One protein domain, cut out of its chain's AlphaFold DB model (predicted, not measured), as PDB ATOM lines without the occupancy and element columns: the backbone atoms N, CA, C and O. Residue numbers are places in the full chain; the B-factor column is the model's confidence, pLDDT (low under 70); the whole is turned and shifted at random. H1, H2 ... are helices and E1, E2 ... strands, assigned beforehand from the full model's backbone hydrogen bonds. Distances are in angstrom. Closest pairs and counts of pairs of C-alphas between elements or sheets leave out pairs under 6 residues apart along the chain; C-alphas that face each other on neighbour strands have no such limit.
ATOM      1  N   THR A  30      87.881  83.077  83.003       90.38
ATOM      2  CA  THR A  30      86.892  83.874  83.719       90.38
ATOM      3  C   THR A  30      87.544  84.451  84.966       90.38
ATOM      4  O   THR A  30      88.155  83.731  85.754       90.38
ATOM      5  N   ILE A  31      87.435  85.768  85.129       89.75
ATOM      6  CA  ILE A  31      88.040  86.513  86.233       89.75
ATOM      7  C   ILE A  31      86.921  87.271  86.933       89.75
ATOM      8  O   ILE A  31      86.264  88.121  86.333       89.75
ATOM      9  N   HIS A  32      86.720  86.964  88.207       89.56
ATOM     10  CA  HIS A  32      85.798  87.660  89.087       89.56
ATOM     11  C   HIS A  32      86.591  88.531  90.054       89.56
ATOM     12  O   HIS A  32      87.463  88.033  90.763       89.56
ATOM     13  N   ILE A  33      86.281  89.826  90.077       87.25
ATOM     14  CA  ILE A  33      86.888  90.797  90.988       87.25
ATOM     15  C   ILE A  33      85.758  91.443  91.776       87.25
ATOM     16  O   ILE A  33      84.849  92.021  91.180       87.25
ATOM     17  N   ASP A  34      85.792  91.309  93.097       86.69
ATOM     18  CA  ASP A  34      84.794  91.928  93.967       86.69
ATOM     19  C   ASP A  34      85.179  93.366  94.366       86.69
ATOM     20  O   ASP A  34      86.279  93.854  94.098       86.69
ATOM     21  N   SER A  35      84.255  94.069  95.025       78.25
ATOM     22  CA  SER A  35      84.467  95.448  95.488       78.25
ATOM     23  C   SER A  35      85.544  95.586  96.570       78.25
ATOM     24  O   SER A  35      86.025  96.694  96.809       78.25
ATOM     25  N   SER A  36      85.897  94.484  97.234       80.06
ATOM     26  CA  SER A  36      86.957  94.415  98.245       80.06
ATOM     27  C   SER A  36      88.334  94.178  97.614       80.06
ATOM     28  O   SER A  36      89.345  94.248  98.311       80.06
ATOM     29  N   GLY A  37      88.384  93.935  96.300       73.75
ATOM     30  CA  GLY A  37      89.604  93.640  95.556       73.75
ATOM     31  C   GLY A  37      90.017  92.170  95.607       73.75
ATOM     32  O   GLY A  37      91.141  91.854  95.215       73.75
ATOM     33  N   ASN A  38      89.152  91.260  96.070       83.81
ATOM     34  CA  ASN A  38      89.438  89.832  95.957       83.81
ATOM     35  C   ASN A  38      89.265  89.387  94.509       83.81
ATOM     36  O   ASN A  38      88.279  89.727  93.852       83.81
ATOM     37  N   THR A  39      90.209  88.579  94.034       84.06
ATOM     38  CA  THR A  39      90.207  88.038  92.675       84.06
ATOM     39  C   THR A  39      90.024  86.526  92.712       84.06
ATOM     40  O   THR A  39      90.843  85.824  93.303       84.06
ATOM     41  N   ALA A  40      88.991  86.022  92.044       86.69
ATOM     42  CA  ALA A  40      88.797  84.601  91.784       86.69
ATOM     43  C   ALA A  40      88.931  84.337  90.283       86.69
ATOM     44  O   ALA A  40      88.326  85.032  89.465       86.69
ATOM     45  N   THR A  41      89.740  83.348  89.915       85.38
ATOM     46  CA  THR A  41      90.030  83.024  88.518       85.38
ATOM     47  C   THR A  41      89.679  81.570  88.232       85.38
ATOM     48  O   THR A  41      90.117  80.657  88.928       85.38
ATOM     49  N   GLN A  42      88.883  81.346  87.188       89.19
ATOM     50  CA  GLN A  42      88.705  80.037  86.571       89.19
ATOM     51  C   GLN A  42      89.317  80.090  85.178       89.19
ATOM     52  O   GLN A  42      88.840  80.813  84.309       89.19
ATOM     53  N   ALA A  43      90.391  79.339  84.967       87.00
ATOM     54  CA  ALA A  43      91.097  79.299  83.697       87.00
ATOM     55  C   ALA A  43      91.113  77.880  83.137       87.00
ATOM     56  O   ALA A  43      91.126  76.898  83.878       87.00
ATOM     57  N   SER A  44      91.140  77.788  81.812       88.44
ATOM     58  CA  SER A  44      91.541  76.561  81.129       88.44
ATOM     59  C   SER A  44      92.975  76.195  81.525       88.44
ATOM     60  O   SER A  44      93.789  77.086  81.773       88.44
ATOM     61  N   VAL A  45      93.284  74.897  81.561       86.06
ATOM     62  CA  VAL A  45      94.606  74.394  81.969       86.06
ATOM     63  C   VAL A  45      95.717  75.066  81.154       86.06
ATOM     64  O   VAL A  45      95.649  75.093  79.923       86.06
ATOM     65  N   GLY A  46      96.726  75.611  81.836       89.12
ATOM     66  CA  GLY A  46      97.853  76.334  81.233       89.12
ATOM     67  C   GLY A  46      97.645  77.847  81.086       89.12
ATOM     68  O   GLY A  46      98.568  78.546  80.667       89.12
ATOM     69  N   TYR A  47      96.466  78.372  81.437       89.00
ATOM     70  CA  TYR A  47      96.135  79.802  81.393       89.00
ATOM     71  C   TYR A  47      95.916  80.419  82.784       89.00
ATOM     72  O   TYR A  47      95.486  81.568  82.900       89.00
ATOM     73  N   GLU A  48      96.228  79.691  83.854       89.00
ATOM     74  CA  GLU A  48      96.079  80.149  85.238       89.00
ATOM     75  C   GLU A  48      96.932  81.395  85.497       89.00
ATOM     76  O   GLU A  48      96.455  82.368  86.084       89.00
ATOM     77  N   GLN A  49      98.170  81.395  84.990       89.62
ATOM     78  CA  GLN A  49      99.087  82.529  85.107       89.62
ATOM     79  C   GLN A  49      98.543  83.769  84.390       89.62
ATOM     80  O   GLN A  49      98.550  84.861  84.951       89.62
ATOM     81  N   PHE A  50      97.995  83.591  83.185       90.25
ATOM     82  CA  PHE A  50      97.336  84.674  82.456       90.25
ATOM     83  C   PHE A  50      96.161  85.252  83.259       90.25
ATOM     84  O   PHE A  50      96.052  86.469  83.405       90.25
ATOM     85  N   GLY A  51      95.313  84.393  83.837       87.06
ATOM     86  CA  GLY A  51      94.214  84.832  84.698       87.06
ATOM     87  C   GLY A  51      94.697  85.632  85.912       87.06
ATOM     88  O   GLY A  51      94.126  86.678  86.229       87.06
ATOM     89  N   ALA A  52      95.773  85.180  86.561       88.19
ATOM     90  CA  ALA A  52      96.365  85.860  87.710       88.19
ATOM     91  C   ALA A  52      96.951  87.237  87.348       88.19
ATOM     92  O   ALA A  52      96.732  88.212  88.073       88.19
ATOM     93  N   ASP A  53      97.662  87.338  86.223       91.44
ATOM     94  CA  ASP A  53      98.293  88.587  85.786       91.44
ATOM     95  C   ASP A  53      97.254  89.638  85.385       91.44
ATOM     96  O   ASP A  53      97.364  90.802  85.783       91.44
ATOM     97  N   ILE A  54      96.190  89.230  84.686       90.00
ATOM     98  CA  ILE A  54      95.075  90.128  84.362       90.00
ATOM     99  C   ILE A  54      94.342  90.575  85.630       90.00
ATOM    100  O   ILE A  54      94.057  91.765  85.771       90.00
ATOM    101  N   GLY A  55      94.083  89.669  86.580       86.81
ATOM    102  CA  GLY A  55      93.458  90.024  87.858       86.81
ATOM    103  C   GLY A  55      94.232  91.119  88.601       86.81
ATOM    104  O   GLY A  55      93.654  92.130  89.005       86.81
ATOM    105  N   ARG A  56      95.561  90.975  88.697       88.69
ATOM    106  CA  ARG A  56      96.446  91.983  89.310       88.69
ATOM    107  C   ARG A  56      96.459  93.300  88.540       88.69
ATOM    108  O   ARG A  56      96.392  94.363  89.157       88.69
ATOM    109  N   TYR A  57      96.549  93.243  87.212       90.75
ATOM    110  CA  TYR A  57      96.549  94.438  86.369       90.75
ATOM    111  C   TYR A  57      95.269  95.262  86.558       90.75
ATOM    112  O   TYR A  57      95.332  96.485  86.720       90.75
ATOM    113  N   VAL A  58      94.110  94.599  86.580       88.25
ATOM    114  CA  VAL A  58      92.819  95.271  86.756       88.25
ATOM    115  C   VAL A  58      92.704  95.897  88.148       88.25
ATOM    116  O   VAL A  58      92.300  97.056  88.233       88.25
ATOM    117  N   ASP A  59      93.120  95.211  89.219       85.56
ATOM    118  CA  ASP A  59      93.124  95.784  90.580       85.56
ATOM    119  C   ASP A  59      94.022  97.032  90.675       85.56
ATOM    120  O   ASP A  59      93.587  98.094  91.130       85.56
ATOM    121  N   GLN A  60      95.251  96.964  90.151       88.81
ATOM    122  CA  GLN A  60      96.161  98.116  90.115       88.81
ATOM    123  C   GLN A  60      95.566  99.293  89.333       88.81
ATOM    124  O   GLN A  60      95.638 100.455  89.766       88.81
ATOM    125  N   ARG A  61      94.954  99.006  88.177       87.69
ATOM    126  CA  ARG A  61      94.338 100.035  87.340       87.69
ATOM    127  C   ARG A  61      93.126 100.658  88.025       87.69
ATOM    128  O   ARG A  61      92.979 101.880  87.973       87.69
ATOM    129  N   TYR A  62      92.309  99.850  88.693       86.81
ATOM    130  CA  TYR A  62      91.163 100.312  89.463       86.81
ATOM    131  C   TYR A  62      91.588 101.257  90.588       86.81
ATOM    132  O   TYR A  62      91.080 102.376  90.658       86.81
ATOM    133  N   ARG A  63      92.580 100.877  91.405       85.62
ATOM    134  CA  ARG A  63      93.112 101.739  92.480       85.62
ATOM    135  C   ARG A  63      93.634 103.065  91.940       85.62
ATOM    136  O   ARG A  63      93.278 104.116  92.456       85.62
ATOM    137  N   THR A  64      94.376 103.024  90.834       87.44
ATOM    138  CA  THR A  64      94.886 104.235  90.171       87.44
ATOM    139  C   THR A  64      93.759 105.184  89.752       87.44
ATOM    140  O   THR A  64      93.860 106.397  89.947       87.44
ATOM    141  N   LEU A  65      92.686 104.652  89.157       85.88
ATOM    142  CA  LEU A  65      91.530 105.452  88.745       85.88
ATOM    143  C   LEU A  65      90.773 105.998  89.956       85.88
ATOM    144  O   LEU A  65      90.479 107.190  89.995       85.88
ATOM    145  N   ARG A  66      90.540 105.157  90.967       85.88
ATOM    146  CA  ARG A  66      89.886 105.548  92.218       85.88
ATOM    147  C   ARG A  66      90.633 106.695  92.892       85.88
ATOM    148  O   ARG A  66      90.028 107.707  93.227       85.88
ATOM    149  N   ASP A  67      91.945 106.567  93.044       85.69
ATOM    150  CA  ASP A  67      92.769 107.581  93.695       85.69
ATOM    151  C   ASP A  67      92.809 108.876  92.879       85.69
ATOM    152  O   ASP A  67      92.713 109.958  93.452       85.69
ATOM    153  N   ARG A  68      92.868 108.794  91.540       86.69
ATOM    154  CA  ARG A  68      92.774 109.968  90.654       86.69
ATOM    155  C   ARG A  68      91.444 110.700  90.821       86.69
ATOM    156  O   ARG A  68      91.420 111.931  90.853       86.69
ATOM    157  N   ASP A  69      90.354 109.952  90.898       83.00
ATOM    158  CA  ASP A  69      89.009 110.508  90.957       83.00
ATOM    159  C   ASP A  69      88.697 111.092  92.354       83.00
ATOM    160  O   ASP A  69      88.014 112.118  92.444       83.00
ATOM    161  N   LEU A  70      89.255 110.503  93.425       84.56
ATOM    162  CA  LEU A  70      89.121 110.949  94.823       84.56
ATOM    163  C   LEU A  70      90.108 112.050  95.243       84.56
ATOM    164  O   LEU A  70      89.872 112.723  96.250       84.56
ATOM    165  N   ARG A  71      91.218 112.243  94.517       83.81
ATOM    166  CA  ARG A  71      92.231 113.259  94.853       83.81
ATOM    167  C   ARG A  71      91.602 114.661  94.928       83.81
ATOM    168  O   ARG A  71      90.643 114.928  94.205       83.81
ATOM    169  N   PRO A  72      92.136 115.597  95.737       73.62
ATOM    170  CA  PRO A  72      91.695 116.990  95.707       73.62
ATOM    171  C   PRO A  72      91.727 117.566  94.284       73.62
ATOM    172  O   PRO A  72      92.742 117.491  93.591       73.62
ATOM    173  N   GLY A  73      90.595 118.105  93.840       74.62
ATOM    174  CA  GLY A  73      90.363 118.557  92.472       74.62
ATOM    175  C   GLY A  73      90.027 117.445  91.476       74.62
ATOM    176  O   GLY A  73      89.939 117.750  90.294       74.62
ATOM    177  N   GLY A  74      89.848 116.192  91.901       82.12
ATOM    178  CA  GLY A  74      89.462 115.042  91.076       82.12
ATOM    179  C   GLY A  74      88.014 115.112  90.586       82.12
ATOM    180  O   GLY A  74      87.227 115.939  91.035       82.12
ATOM    181  N   THR A  75      87.650 114.265  89.625       79.56
ATOM    182  CA  THR A  75      86.307 114.247  89.008       79.56
ATOM    183  C   THR A  75      85.192 114.050  90.034       79.56
ATOM    184  O   THR A  75      84.241 114.830  90.031       79.56
ATOM    185  N   ILE A  76      85.333 113.081  90.948       77.75
ATOM    186  CA  ILE A  76      84.359 112.832  92.020       77.75
ATOM    187  C   ILE A  76      84.379 113.980  93.030       77.75
ATOM    188  O   ILE A  76      83.327 114.491  93.395       77.75
ATOM    189  N   GLN A  77      85.556 114.452  93.444       75.69
ATOM    190  CA  GLN A  77      85.652 115.526  94.437       75.69
ATOM    191  C   GLN A  77      85.082 116.860  93.923       75.69
ATOM    192  O   GLN A  77      84.434 117.576  94.683       75.69
ATOM    193  N   ARG A  78      85.247 117.170  92.629       75.94
ATOM    194  CA  ARG A  78      84.598 118.316  91.966       75.94
ATOM    195  C   ARG A  78      83.089 118.135  91.845       75.94
ATOM    196  O   ARG A  78      82.372 119.104  92.046       75.94
ATOM    197  N   ALA A  79      82.614 116.925  91.545       77.00
ATOM    198  CA  ALA A  79      81.183 116.631  91.497       77.00
ATOM    199  C   ALA A  79      80.528 116.754  92.885       77.00
ATOM    200  O   ALA A  79      79.454 117.331  93.002       77.00
ATOM    201  N   ILE A  80      81.201 116.287  93.944       75.44
ATOM    202  CA  ILE A  80      80.738 116.413  95.336       75.44
ATOM    203  C   ILE A  80      80.773 117.876  95.808       75.44
ATOM    204  O   ILE A  80      79.856 118.319  96.487       75.44
ATOM    205  N   LYS A  81      81.816 118.639  95.450       74.50
ATOM    206  CA  LYS A  81      81.976 120.060  95.825       74.50
ATOM    207  C   LYS A  81      81.143 121.017  94.951       74.50
ATOM    208  O   LYS A  81      81.156 122.217  95.189       74.50
ATOM    209  N   GLY A  82      80.477 120.500  93.917       64.12
ATOM    210  CA  GLY A  82      79.842 121.262  92.842       64.12
ATOM    211  C   GLY A  82      78.320 121.309  92.920       64.12
ATOM    212  O   GLY A  82      77.655 120.991  91.934       64.12
TER     213      GLY A  82
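This is residues 30 to 82 of the 83 residues of an uncharacterized protein of Hafnia alvei (UniProt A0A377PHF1). A small hairpin of two strands, E1 and E2, lies over the first part of one long helix, H1, at residues 48 to 59, and a short helix, H2, turns off at the other end of H1. H1 makes most of the length of a narrow rod, and the hairpin and H2 sit near its two ends. The printed part has 53 residues, with two named strands and then two named helices in the order E1, E2, H1, H2; the sheet has the order E1 - E2, antiparallel, and the class is mixed, helices and strands. The whole is only just extended, close to loose, with a radius of gyration of the C-alphas of 15.1 A and spans of 50 by 14 by 12 A.

E1 is residues 30 to 33, 10.0 A from first to last C-alpha, and begins at C-alpha 30 at (86.892, 83.874, 83.719). E2 is residues 39 to 43, 12.6 A long. H1 is residues 48 to 70, 33.0 A from C-alpha 48 at (96.079, 80.149, 85.238) to C-alpha 70 at (89.121, 110.949, 94.823). H2 is residues 75 to 80, 8.7 A long, and ends at C-alpha 80 at (80.738, 116.413, 95.336).

E1 and E2 are a hairpin of antiparallel neighbour strands, with 178 degrees between their directions. The C-alphas of Ile 31 and Thr 41 face each other at 4.6 A. N 32 and O 40 are within hydrogen-bond range at 2.8 A, and so are N 42 and O 30 at 2.9 A. E2 and H1 have 8 pairs of C-alphas within 8 A, the closest being those of Thr 41 and Gly 51, 5.9 A apart. E1 and H1 have 5 such pairs, the closest being the C-alphas of Ile 31 and Gly 51, 6.6 A apart. H1 and H2 touch only at the corner by their link, H1 with residues 68 to 70 alone; the closest C-alphas are those of Asp 69 and Thr 75, at 5.0 A. Their lines stand at a steep tilt of 47 degrees, and they run the same way. H2 is apart from both E1 and E2. In H1 and H2 every O i to N i+4 pair is within hydrogen-bond range.

The two C-alphas farthest apart are those of Val 45 and Gly 82, 50.3 A. The printed part, residues 30 to 82, has no cut. The links E1 to E2, E2 to H1 and H1 to H2 are tight, and no link is long. The mean pLDDT of the printed part is 84.4, and residue 82 is the one printed residue under 70.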